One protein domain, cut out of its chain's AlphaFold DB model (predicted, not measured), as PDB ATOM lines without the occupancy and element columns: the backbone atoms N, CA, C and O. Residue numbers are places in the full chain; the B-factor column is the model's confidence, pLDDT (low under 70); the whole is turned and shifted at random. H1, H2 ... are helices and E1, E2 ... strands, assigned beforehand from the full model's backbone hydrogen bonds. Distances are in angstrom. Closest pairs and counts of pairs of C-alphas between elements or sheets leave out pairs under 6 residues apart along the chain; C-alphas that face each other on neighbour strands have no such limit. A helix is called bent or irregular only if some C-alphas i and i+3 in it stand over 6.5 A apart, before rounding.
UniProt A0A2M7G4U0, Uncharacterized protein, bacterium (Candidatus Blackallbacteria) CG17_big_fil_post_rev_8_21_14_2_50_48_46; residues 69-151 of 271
ATOM      1  N   LYS A  69     -33.252   3.888   5.876       88.38
ATOM      2  CA  LYS A  69     -34.513   3.151   5.727       88.38
ATOM      3  C   LYS A  69     -34.528   1.843   6.527       88.38
ATOM      4  O   LYS A  69     -35.587   1.470   7.025       88.38
ATOM      5  N   GLU A  70     -33.390   1.161   6.624       87.94
ATOM      6  CA  GLU A  70     -33.260  -0.101   7.362       87.94
ATOM      7  C   GLU A  70     -33.296   0.124   8.878       87.94
ATOM      8  O   GLU A  70     -33.877  -0.684   9.594       87.94
ATOM      9  N   VAL A  71     -32.752   1.248   9.357       86.00
ATOM     10  CA  VAL A  71     -32.616   1.532  10.797       86.00
ATOM     11  C   VAL A  71     -33.777   2.337  11.394       86.00
ATOM     12  O   VAL A  71     -34.038   2.254  12.594       86.00
ATOM     13  N   LEU A  72     -34.509   3.100  10.573       85.19
ATOM     14  CA  LEU A  72     -35.623   3.951  11.011       85.19
ATOM     15  C   LEU A  72     -36.709   3.230  11.821       85.19
ATOM     16  O   LEU A  72     -37.188   3.816  12.789       85.19
ATOM     17  N   PRO A  73     -37.135   1.998  11.482       88.75
ATOM     18  CA  PRO A  73     -38.139   1.303  12.282       88.75
ATOM     19  C   PRO A  73     -37.733   1.145  13.753       88.75
ATOM     20  O   PRO A  73     -38.599   1.125  14.623       88.75
ATOM     21  N   TRP A  74     -36.433   1.093  14.052       83.81
ATOM     22  CA  TRP A  74     -35.940   0.888  15.412       83.81
ATOM     23  C   TRP A  74     -35.930   2.154  16.261       83.81
ATOM     24  O   TRP A  74     -35.823   2.049  17.476       83.81
ATOM     25  N   THR A  75     -36.138   3.340  15.677       83.94
ATOM     26  CA  THR A  75     -36.330   4.574  16.463       83.94
ATOM     27  C   THR A  75     -37.626   4.544  17.283       83.94
ATOM     28  O   THR A  75     -37.854   5.417  18.112       83.94
ATOM     29  N   GLN A  76     -38.508   3.571  17.024       85.12
ATOM     30  CA  GLN A  76     -39.743   3.336  17.781       85.12
ATOM     31  C   GLN A  76     -39.543   2.385  18.967       85.12
ATOM     32  O   GLN A  76     -40.480   2.144  19.726       85.12
ATOM     33  N   HIS A  77     -38.346   1.817  19.107       88.06
ATOM     34  CA  HIS A  77     -37.996   0.871  20.151       88.06
ATOM     35  C   HIS A  77     -37.074   1.537  21.167       88.06
ATOM     36  O   HIS A  77     -36.248   2.384  20.822       88.06
ATOM     37  N   THR A  78     -37.207   1.132  22.423       88.81
ATOM     38  CA  THR A  78     -36.300   1.520  23.500       88.81
ATOM     39  C   THR A  78     -35.432   0.335  23.877       88.81
ATOM     40  O   THR A  78     -35.854  -0.811  23.760       88.81
ATOM     41  N   ALA A  79     -34.219   0.607  24.335       90.12
ATOM     42  CA  ALA A  79     -33.389  -0.377  25.008       90.12
ATOM     43  C   ALA A  79     -32.763   0.238  26.249       90.12
ATOM     44  O   ALA A  79     -32.740   1.463  26.409       90.12
ATOM     45  N   THR A  80     -32.255  -0.612  27.136       90.38
ATOM     46  CA  THR A  80     -31.504  -0.118  28.281       90.38
ATOM     47  C   THR A  80     -30.120   0.339  27.824       90.38
ATOM     48  O   THR A  80     -29.358  -0.462  27.288       90.38
ATOM     49  N   TRP A  81     -29.757   1.596  28.060       89.56
ATOM     50  CA  TRP A  81     -28.376   2.019  27.868       89.56
ATOM     51  C   TRP A  81     -27.498   1.479  29.001       89.56
ATOM     52  O   TRP A  81     -27.846   1.581  30.178       89.56
ATOM     53  N   GLY A  82     -26.335   0.929  28.668       87.44
ATOM     54  CA  GLY A  82     -25.340   0.525  29.659       87.44
ATOM     55  C   GLY A  82     -23.972   0.317  29.030       87.44
ATOM     56  O   GLY A  82     -23.864   0.140  27.821       87.44
ATOM     57  N   ALA A  83     -22.915   0.319  29.845       85.31
ATOM     58  CA  ALA A  83     -21.577  -0.005  29.355       85.31
ATOM     59  C   ALA A  83     -21.541  -1.426  28.763       85.31
ATOM     60  O   ALA A  83     -22.293  -2.304  29.204       85.31
ATOM     61  N   SER A  84     -20.641  -1.663  27.806       83.75
ATOM     62  CA  SER A  84     -20.494  -2.980  27.179       83.75
ATOM     63  C   SER A  84     -20.308  -4.084  28.224       83.75
ATOM     64  O   SER A  84     -19.512  -3.950  29.154       83.75
ATOM     65  N   GLY A  85     -21.075  -5.168  28.098       84.31
ATOM     66  CA  GLY A  85     -21.038  -6.296  29.034       84.31
ATOM     67  C   GLY A  85     -21.644  -6.030  30.417       84.31
ATOM     68  O   GLY A  85     -21.508  -6.881  31.296       84.31
ATOM     69  N   SER A  86     -22.304  -4.888  30.643       86.00
ATOM     70  CA  SER A  86     -22.969  -4.608  31.924       86.00
ATOM     71  C   SER A  86     -24.022  -5.666  32.236       86.00
ATOM     72  O   SER A  86     -24.920  -5.924  31.436       86.00
ATOM     73  N   LEU A  87     -23.943  -6.247  33.431       84.00
ATOM     74  CA  LEU A  87     -24.914  -7.222  33.916       84.00
ATOM     75  C   LEU A  87     -25.910  -6.523  34.841       84.00
ATOM     76  O   LEU A  87     -25.518  -5.822  35.772       84.00
ATOM     77  N   SER A  88     -27.203  -6.724  34.608       85.94
ATOM     78  CA  SER A  88     -28.267  -6.301  35.526       85.94
ATOM     79  C   SER A  88     -29.264  -7.441  35.715       85.94
ATOM     80  O   SER A  88     -29.576  -8.129  34.740       85.94
ATOM     81  N   PRO A  89     -29.778  -7.674  36.939       87.81
ATOM     82  CA  PRO A  89     -30.741  -8.744  37.183       87.81
ATOM     83  C   PRO A  89     -31.943  -8.662  36.236       87.81
ATOM     84  O   PRO A  89     -32.587  -7.621  36.133       87.81
ATOM     85  N   GLY A  90     -32.239  -9.769  35.553       86.44
ATOM     86  CA  GLY A  90     -33.376  -9.880  34.635       86.44
ATOM     87  C   GLY A  90     -33.164  -9.284  33.240       86.44
ATOM     88  O   GLY A  90     -34.025  -9.484  32.396       86.44
ATOM     89  N   LYS A  91     -32.033  -8.620  32.973       90.62
ATOM     90  CA  LYS A  91     -31.711  -8.041  31.663       90.62
ATOM     91  C   LYS A  91     -30.603  -8.827  30.962       90.62
ATOM     92  O   LYS A  91     -29.741  -9.418  31.613       90.62
ATOM     93  N   GLN A  92     -30.607  -8.805  29.635       92.19
ATOM     94  CA  GLN A  92     -29.576  -9.406  28.798       92.19
ATOM     95  C   GLN A  92     -28.654  -8.318  28.249       92.19
ATOM     96  O   GLN A  92     -29.122  -7.341  27.681       92.19
ATOM     97  N   SER A  93     -27.337  -8.482  28.384       93.50
ATOM     98  CA  SER A  93     -26.371  -7.623  27.688       93.50
ATOM     99  C   SER A  93     -26.198  -8.083  26.246       93.50
ATOM    100  O   SER A  93     -26.030  -9.280  26.006       93.50
ATOM    101  N   PHE A  94     -26.189  -7.146  25.295       94.31
ATOM    102  CA  PHE A  94     -25.923  -7.460  23.894       94.31
ATOM    103  C   PHE A  94     -24.511  -8.026  23.697       94.31
ATOM    104  O   PHE A  94     -24.365  -9.062  23.057       94.31
ATOM    105  N   ALA A  95     -23.490  -7.437  24.331       92.19
ATOM    106  CA  ALA A  95     -22.128  -7.981  24.311       92.19
ATOM    107  C   ALA A  95     -22.056  -9.409  24.867       92.19
ATOM    108  O   ALA A  95     -21.389 -10.274  24.303       92.19
ATOM    109  N   GLU A  96     -22.769  -9.686  25.962       91.06
ATOM    110  CA  GLU A  96     -22.817 -11.040  26.516       91.06
ATOM    111  C   GLU A  96     -23.534 -12.008  25.571       91.06
ATOM    112  O   GLU A  96     -23.044 -13.111  25.336       91.06
ATOM    113  N   TRP A  97     -24.640 -11.581  24.956       93.44
ATOM    114  CA  TRP A  97     -25.320 -12.365  23.927       93.44
ATOM    115  C   TRP A  97     -24.411 -12.651  22.724       93.44
ATOM    116  O   TRP A  97     -24.390 -13.786  22.256       93.44
ATOM    117  N   ILE A  98     -23.598 -11.692  22.261       92.19
ATOM    118  CA  ILE A  98     -22.615 -11.949  21.196       92.19
ATOM    119  C   ILE A  98     -21.676 -13.090  21.616       92.19
ATOM    120  O   ILE A  98     -21.416 -14.002  20.831       92.19
ATOM    121  N   ARG A  99     -21.192 -13.080  22.864       88.69
ATOM    122  CA  ARG A  99     -20.217 -14.064  23.363       88.69
ATOM    123  C   ARG A  99     -20.813 -15.451  23.596       88.69
ATOM    124  O   ARG A  99     -20.152 -16.442  23.278       88.69
ATOM    125  N   THR A 100     -22.016 -15.540  24.163       86.56
ATOM    126  CA  THR A 100     -22.573 -16.802  24.693       86.56
ATOM    127  C   THR A 100     -23.915 -17.212  24.094       86.56
ATOM    128  O   THR A 100     -24.347 -18.348  24.283       86.56
ATOM    129  N   GLY A 101     -24.567 -16.320  23.352       76.75
ATOM    130  CA  GLY A 101     -25.904 -16.509  22.812       76.75
ATOM    131  C   GLY A 101     -25.988 -17.490  21.643       76.75
ATOM    132  O   GLY A 101     -25.034 -17.722  20.883       76.75
ATOM    133  N   ASP A 102     -27.191 -18.044  21.490       77.81
ATOM    134  CA  ASP A 102     -27.600 -18.764  20.291       77.81
ATOM    135  C   ASP A 102     -27.738 -17.770  19.129       77.81
ATOM    136  O   ASP A 102     -28.529 -16.826  19.188       77.81
ATOM    137  N   ALA A 103     -26.976 -18.012  18.063       73.00
ATOM    138  CA  ALA A 103     -27.005 -17.234  16.827       73.00
ATOM    139  C   ALA A 103     -28.412 -17.146  16.209       73.00
ATOM    140  O   ALA A 103     -28.725 -16.181  15.518       73.00
ATOM    141  N   MET A 104     -29.267 -18.138  16.475       73.19
ATOM    142  CA  MET A 104     -30.615 -18.227  15.912       73.19
ATOM    143  C   MET A 104     -31.642 -17.339  16.624       73.19
ATOM    144  O   MET A 104     -32.770 -17.216  16.142       73.19
ATOM    145  N   GLN A 105     -31.298 -16.740  17.769       87.06
ATOM    146  CA  GLN A 105     -32.219 -15.936  18.575       87.06
ATOM    147  C   GLN A 105     -31.581 -14.597  18.948       87.06
ATOM    148  O   GLN A 105     -31.087 -14.416  20.061       87.06
ATOM    149  N   ILE A 106     -31.608 -13.656  18.002       89.00
ATOM    150  CA  ILE A 106     -31.229 -12.261  18.252       89.00
ATOM    151  C   ILE A 106     -32.204 -11.681  19.288       89.00
ATOM    152  O   ILE A 106     -33.418 -11.807  19.096       89.00
ATOM    153  N   PRO A 107     -31.720 -11.055  20.376       91.38
ATOM    154  CA  PRO A 107     -32.598 -10.476  21.380       91.38
ATOM    155  C   PRO A 107     -33.476  -9.384  20.768       91.38
ATOM    156  O   PRO A 107     -33.055  -8.654  19.864       91.38
ATOM    157  N   ALA A 108     -34.704  -9.259  21.262       92.62
ATOM    158  CA  ALA A 108     -35.565  -8.150  20.881       92.62
ATOM    159  C   ALA A 108     -34.954  -6.825  21.363       92.62
ATOM    160  O   ALA A 108     -34.357  -6.759  22.437       92.62
ATOM    161  N   LEU A 109     -35.103  -5.773  20.561       91.56
ATOM    162  CA  LEU A 109     -34.766  -4.416  20.975       91.56
ATOM    163  C   LEU A 109     -35.897  -3.892  21.865       91.56
ATOM    164  O   LEU A 109     -36.890  -3.346  21.376       91.56
ATOM    165  N   ASP A 110     -35.769  -4.159  23.160       92.62
ATOM    166  CA  ASP A 110     -36.672  -3.705  24.208       92.62
ATOM    167  C   ASP A 110     -35.899  -3.366  25.496       92.62
ATOM    168  O   ASP A 110     -34.675  -3.492  25.593       92.62
ATOM    169  N   ASP A 111     -36.636  -2.954  26.522       89.94
ATOM    170  CA  ASP A 111     -36.106  -2.546  27.820       89.94
ATOM    171  C   ASP A 111     -35.370  -3.657  28.602       89.94
ATOM    172  O   ASP A 111     -34.743  -3.362  29.625       89.94
ATOM    173  N   GLN A 112     -35.424  -4.917  28.155       92.56
ATOM    174  CA  GLN A 112     -34.654  -6.029  28.718       92.56
ATOM    175  C   GLN A 112     -33.274  -6.187  28.076       92.56
ATOM    176  O   GLN A 112     -32.423  -6.864  28.657       92.56
ATOM    177  N   LEU A 113     -33.021  -5.568  26.920       93.62
ATOM    178  CA  LEU A 113     -31.713  -5.579  26.271       93.62
ATOM    179  C   LEU A 113     -30.873  -4.386  26.743       93.62
ATOM    180  O   LEU A 113     -31.323  -3.243  26.707       93.62
ATOM    181  N   ILE A 114     -29.643  -4.654  27.182       92.75
ATOM    182  CA  ILE A 114     -28.643  -3.642  27.534       92.75
ATOM    183  C   ILE A 114     -27.654  -3.500  26.385       92.75
ATOM    184  O   ILE A 114     -27.019  -4.488  26.004       92.75
ATOM    185  N   LEU A 115     -27.492  -2.278  25.886       92.88
ATOM    186  CA  LEU A 115     -26.526  -1.955  24.842       92.88
ATOM    187  C   LEU A 115     -26.029  -0.501  24.928       92.88
ATOM    188  O   LEU A 115     -26.718   0.371  25.453       92.88
ATOM    189  N   ASN A 116     -24.833  -0.233  24.407       91.19
ATOM    190  CA  ASN A 116     -24.273   1.119  24.273       91.19
ATOM    191  C   ASN A 116     -24.419   1.692  22.844       91.19
ATOM    192  O   ASN A 116     -25.043   1.094  21.969       91.19
ATOM    193  N   CYS A 117     -23.824   2.864  22.599       91.25
ATOM    194  CA  CYS A 117     -23.912   3.582  21.326       91.25
ATOM    195  C   CYS A 117     -23.406   2.797  20.108       91.25
ATOM    196  O   CYS A 117     -24.103   2.740  19.096       91.25
ATOM    197  N   TYR A 118     -22.240   2.155  20.188       92.31
ATOM    198  CA  TYR A 118     -21.711   1.391  19.055       92.31
ATOM    199  C   TYR A 118     -22.392   0.023  18.930       92.31
ATOM    200  O   TYR A 118     -22.654  -0.435  17.819       92.31
ATOM    201  N   GLU A 119     -22.744  -0.603  20.056       94.00
ATOM    202  CA  GLU A 119     -23.476  -1.872  20.095       94.00
ATOM    203  C   GLU A 119     -24.844  -1.755  19.425       94.00
ATOM    204  O   GLU A 119     -25.266  -2.688  18.746       94.00
ATOM    205  N   PHE A 120     -25.507  -0.601  19.536       93.56
ATOM    206  CA  PHE A 120     -26.724  -0.323  18.777       93.56
ATOM    207  C   PHE A 120     -26.497  -0.405  17.267       93.56
ATOM    208  O   PHE A 120     -27.309  -0.980  16.549       93.56
ATOM    209  N   ILE A 121     -25.386   0.142  16.775       93.31
ATOM    210  CA  ILE A 121     -25.072   0.152  15.342       93.31
ATOM    211  C   ILE A 121     -24.694  -1.259  14.857       93.31
ATOM    212  O   ILE A 121     -25.026  -1.648  13.738       93.31
ATOM    213  N   LEU A 122     -24.071  -2.068  15.715       94.12
ATOM    214  CA  LEU A 122     -23.824  -3.485  15.444       94.12
ATOM    215  C   LEU A 122     -25.122  -4.306  15.431       94.12
ATOM    216  O   LEU A 122     -25.357  -5.078  14.503       94.12
ATOM    217  N   TYR A 123     -25.993  -4.108  16.424       94.12
ATOM    218  CA  TYR A 123     -27.330  -4.710  16.473       94.12
ATOM    219  C   TYR A 123     -28.118  -4.383  15.205       94.12
ATOM    220  O   TYR A 123     -28.737  -5.247  14.583       94.12
ATOM    221  N   ALA A 124     -28.032  -3.125  14.795       92.88
ATOM    222  CA  ALA A 124     -28.620  -2.610  13.587       92.88
ATOM    223  C   ALA A 124     -28.123  -3.324  12.321       92.88
ATOM    224  O   ALA A 124     -28.909  -3.863  11.541       92.88
ATOM    225  N   ALA A 125     -26.807  -3.372  12.130       92.88
ATOM    226  CA  ALA A 125     -26.199  -4.059  11.000       92.88
ATOM    227  C   ALA A 125     -26.594  -5.547  10.948       92.88
ATOM    228  O   ALA A 125     -26.886  -6.064   9.868       92.88
ATOM    229  N   LEU A 126     -26.668  -6.213  12.106       92.25
ATOM    230  CA  LEU A 126     -27.094  -7.609  12.225       92.25
ATOM    231  C   LEU A 126     -28.554  -7.802  11.792       92.25
ATOM    232  O   LEU A 126     -28.846  -8.667  10.970       92.25
ATOM    233  N   GLN A 127     -29.473  -6.977  12.298       91.50
ATOM    234  CA  GLN A 127     -30.895  -7.048  11.936       91.50
ATOM    235  C   GLN A 127     -31.144  -6.738  10.453       91.50
ATOM    236  O   GLN A 127     -32.052  -7.296   9.839       91.50
ATOM    237  N   ALA A 128     -30.323  -5.870   9.858       90.25
ATOM    238  CA  ALA A 128     -30.357  -5.569   8.429       90.25
ATOM    239  C   ALA A 128     -29.645  -6.628   7.558       90.25
ATOM    240  O   ALA A 128     -29.618  -6.491   6.334       90.25
ATOM    241  N   GLY A 129     -29.056  -7.667   8.163       90.38
ATOM    242  CA  GLY A 129     -28.334  -8.727   7.458       90.38
ATOM    243  C   GLY A 129     -27.030  -8.273   6.796       90.38
ATOM    244  O   GLY A 129     -26.587  -8.911   5.844       90.38
ATOM    245  N   LYS A 130     -26.430  -7.164   7.257       89.94
ATOM    246  CA  LYS A 130     -25.117  -6.677   6.781       89.94
ATOM    247  C   LYS A 130     -23.958  -7.437   7.415       89.94
ATOM    248  O   LYS A 130     -22.892  -7.571   6.827       89.94
ATOM    249  N   ILE A 131     -24.185  -7.928   8.628       91.94
ATOM    250  CA  ILE A 131     -23.297  -8.825   9.363       91.94
ATOM    251  C   ILE A 131     -24.121  -9.989   9.896       91.94
ATOM    252  O   ILE A 131     -25.334  -9.869  10.072       91.94
ATOM    253  N   ASP A 132     -23.461 -11.105  10.172       90.50
ATOM    254  CA  ASP A 132     -24.056 -12.245  10.858       90.50
ATOM    255  C   ASP A 132     -23.487 -12.394  12.281       90.50
ATOM    256  O   ASP A 132     -22.629 -11.629  12.742       90.50
ATOM    257  N   SER A 133     -23.999 -13.379  13.016       89.81
ATOM    258  CA  SER A 133     -23.553 -13.661  14.382       89.81
ATOM    259  C   SER A 133     -22.091 -14.096  14.465       89.81
ATOM    260  O   SER A 133     -21.452 -13.877  15.494       89.81
ATOM    261  N   ASP A 134     -21.569 -14.748  13.424       89.12
ATOM    262  CA  ASP A 134     -20.201 -15.267  13.417       89.12
ATOM    263  C   ASP A 134     -19.206 -14.126  13.211       89.12
ATOM    264  O   ASP A 134     -18.205 -14.050  13.932       89.12
ATOM    265  N   TRP A 135     -19.538 -13.182  12.329       91.44
ATOM    266  CA  TRP A 135     -18.831 -11.918  12.178       91.44
ATOM    267  C   TRP A 135     -18.787 -11.154  13.503       91.44
ATOM    268  O   TRP A 135     -17.707 -10.776  13.946       91.44
ATOM    269  N   LEU A 136     -19.926 -10.998  14.194       91.38
ATOM    270  CA  LEU A 136     -19.969 -10.311  15.493       91.38
ATOM    271  C   LEU A 136     -19.122 -11.009  16.556       91.38
ATOM    272  O   LEU A 136     -18.378 -10.356  17.284       91.38
ATOM    273  N   LYS A 137     -19.186 -12.342  16.627       89.44
ATOM    274  CA  LYS A 137     -18.348 -13.139  17.534       89.44
ATOM    275  C   LYS A 137     -16.864 -12.968  17.235       89.44
ATOM    276  O   LYS A 137     -16.051 -13.001  18.158       89.44
ATOM    277  N   GLN A 138     -16.491 -12.844  15.964       88.19
ATOM    278  CA  GLN A 138     -15.112 -12.593  15.565       88.19
ATOM    279  C   GLN A 138     -14.680 -11.167  15.909       88.19
ATOM    280  O   GLN A 138     -13.615 -11.006  16.506       88.19
ATOM    281  N   PHE A 139     -15.511 -10.174  15.588       88.25
ATOM    282  CA  PHE A 139     -15.291  -8.771  15.923       88.25
ATOM    283  C   PHE A 139     -15.074  -8.610  17.430       88.25
ATOM    284  O   PHE A 139     -14.033  -8.123  17.849       88.25
ATOM    285  N   GLU A 140     -15.971  -9.154  18.255       86.81
ATOM    286  CA  GLU A 140     -15.890  -9.086  19.718       86.81
ATOM    287  C   GLU A 140     -14.622  -9.753  20.281       86.81
ATOM    288  O   GLU A 140     -14.014  -9.258  21.225       86.81
ATOM    289  N   LYS A 141     -14.163 -10.865  19.690       84.25
ATOM    290  CA  LYS A 141     -12.899 -11.512  20.095       84.25
ATOM    291  C   LYS A 141     -11.673 -10.652  19.790       84.25
ATOM    292  O   LYS A 141     -10.683 -10.749  20.514       84.25
ATOM    293  N   GLN A 142     -11.716  -9.877  18.708       79.88
ATOM    294  CA  GLN A 142     -10.633  -8.982  18.292       79.88
ATOM    295  C   GLN A 142     -10.651  -7.685  19.109       79.88
ATOM    296  O   GLN A 142      -9.603  -7.253  19.578       79.88
ATOM    297  N   HIS A 143     -11.847  -7.169  19.385       75.12
ATOM    298  CA  HIS A 143     -12.106  -5.930  20.115       75.12
ATOM    299  C   HIS A 143     -11.503  -5.887  21.527       75.12
ATOM    300  O   HIS A 143     -11.145  -4.836  22.054       75.12
ATOM    301  N   VAL A 144     -11.350  -7.054  22.160       58.44
ATOM    302  CA  VAL A 144     -10.777  -7.188  23.509       58.44
ATOM    303  C   VAL A 144      -9.260  -6.916  23.524       58.44
ATOM    304  O   VAL A 144      -8.661  -6.793  24.596       58.44
ATOM    305  N   VAL A 145      -8.600  -6.832  22.360       48.41
ATOM    306  CA  VAL A 145      -7.143  -6.948  22.268       48.41
ATOM    307  C   VAL A 145      -6.561  -5.992  21.208       48.41
ATOM    308  O   VAL A 145      -6.458  -6.317  20.033       48.41
ATOM    309  N   THR A 146      -6.005  -4.871  21.677       48.84
ATOM    310  CA  THR A 146      -4.787  -4.189  21.162       48.84
ATOM    311  C   THR A 146      -4.835  -3.118  20.061       48.84
ATOM    312  O   THR A 146      -3.848  -2.383  19.979       48.84
ATOM    313  N   GLU A 147      -5.903  -2.917  19.286       56.81
ATOM    314  CA  GLU A 147      -5.953  -1.807  18.309       56.81
ATOM    315  C   GLU A 147      -6.772  -0.606  18.823       56.81
ATOM    316  O   GLU A 147      -7.665  -0.765  19.658       56.81
ATOM    317  N   PRO A 148      -6.492   0.636  18.375       82.50
ATOM    318  CA  PRO A 148      -7.375   1.758  18.664       82.50
ATOM    319  C   PRO A 148      -8.750   1.469  18.055       82.50
ATOM    320  O   PRO A 148      -8.830   1.286  16.843       82.50
ATOM    321  N   PHE A 149      -9.806   1.480  18.874       85.50
ATOM    322  CA  PHE A 149     -11.225   1.330  18.497       85.50
ATOM    323  C   PHE A 149     -11.580   1.958  17.137       85.50
ATOM    324  O   PHE A 149     -12.276   1.368  16.317       85.50
ATOM    325  N   GLU A 150     -11.046   3.155  16.868       89.69
ATOM    326  CA  GLU A 150     -11.217   3.858  15.596       89.69
ATOM    327  C   GLU A 150     -10.801   3.023  14.378       89.69
ATOM    328  O   GLU A 150     -11.521   3.009  13.389       89.69
ATOM    329  N   LYS A 151      -9.662   2.323  14.415       89.50
ATOM    330  CA  LYS A 151      -9.200   1.518  13.276       89.50
ATOM    331  C   LYS A 151     -10.082   0.302  13.027       89.50
ATOM    332  O   LYS A 151     -10.205  -0.122  11.883       89.50
TER     333      LYS A 151
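What this domain is: This is residues 69 to 151 of the 271 residues of an uncharacterized protein of bacterium (Candidatus Blackallbacteria) CG17_big_fil_post_rev_8_21_14_2_50_48_46 (UniProt A0A2M7G4U0). A small body of short helices and loops is gathered round H3, which runs through the middle, with a two-strand sheet, E1 and E2, near the first part of H3. H1 lies at one end of the body; toward the other end H4 crosses H2, and residues 142 to 151, of which 142 and 143 belong to H4, stick out as a free tail. The printed part has 83 residues, with four named helices and two named strands in the order H1, E1, H2, E2, H3, H4; the sheet is parallel, in the order E1, E2. The class is mostly helix, and the whole is compact, with a radius of gyration of the C-alphas of 12.5 A and spans of 35 by 33 by 25 A.

Where its parts are: H1, residues 69 to 76, begins at C-alpha 69 at (-34.513, 3.151, 5.727) and is 13.1 A long; it is irregular, with C-alphas 70 and 73 7.1 A apart. E1 is residues 79 to 81, 6.2 A. H2, residues 94 to 100, measures 10.0 A. E2 is residues 113 to 115, 6.5 A. H3, residues 117 to 127, is 15.8 A long and begins at C-alpha 117 at (-23.912, 3.582, 21.326). H4, residues 133 to 143, is 15.0 A long and ends at C-alpha 143 at (-12.106, -5.930, 20.115).

How they stand to each other: E1 and E2 are parallel neighbours at 41 degrees; N 80 and O 113 are 2.8 A apart and N 115 and O 80 are 3.0 A apart, both within hydrogen-bond range. E1, H2 and E2 form a strand-helix-strand unit, two parallel neighbour strands with a helix between them along the chain. Residues 92 to 93 pair in parallel with residues 113 to 114 of E2. The closest C-alphas of H2 and E2, those of Phe 94 and Leu 115, are 5.6 A apart. H2 and H3 are close but not clearly touching, the closest C-alphas, those of Phe 94 and Glu 119, being 7.2 A apart. H2 and H4 touch, about perpendicular at 79 degrees; the closest C-alphas, those of Ile 98 and Lys 137, are 5.7 A apart. H3 and H4 are close but not clearly touching, 7.3 A between the closest C-alphas, those of Leu 126 and Ser 133, at a shallow tilt of 25 degrees, opposite ways. H1 and H3 are also close but not clearly touching, with the closest C-alphas, those of Val 71 and Ala 124, 6.4 A apart. H1 is apart from H2 and H4. In H2 and H4 every O i to N i+4 pair is within hydrogen-bond range, in H3 6 of 7, and in H1 0 of 4, where 3 of 5 O i to N i+3 pairs are.

The domain as a whole: The two C-alphas farthest apart, those of Gln 76 and Thr 146, are 35.9 A apart. The printed part has no cut. The links from E1 to H2 and from H2 to E2 are long, each of 12 residues. Mean pLDDT of the printed part is 86.8; residues 144 to 147 are under 70.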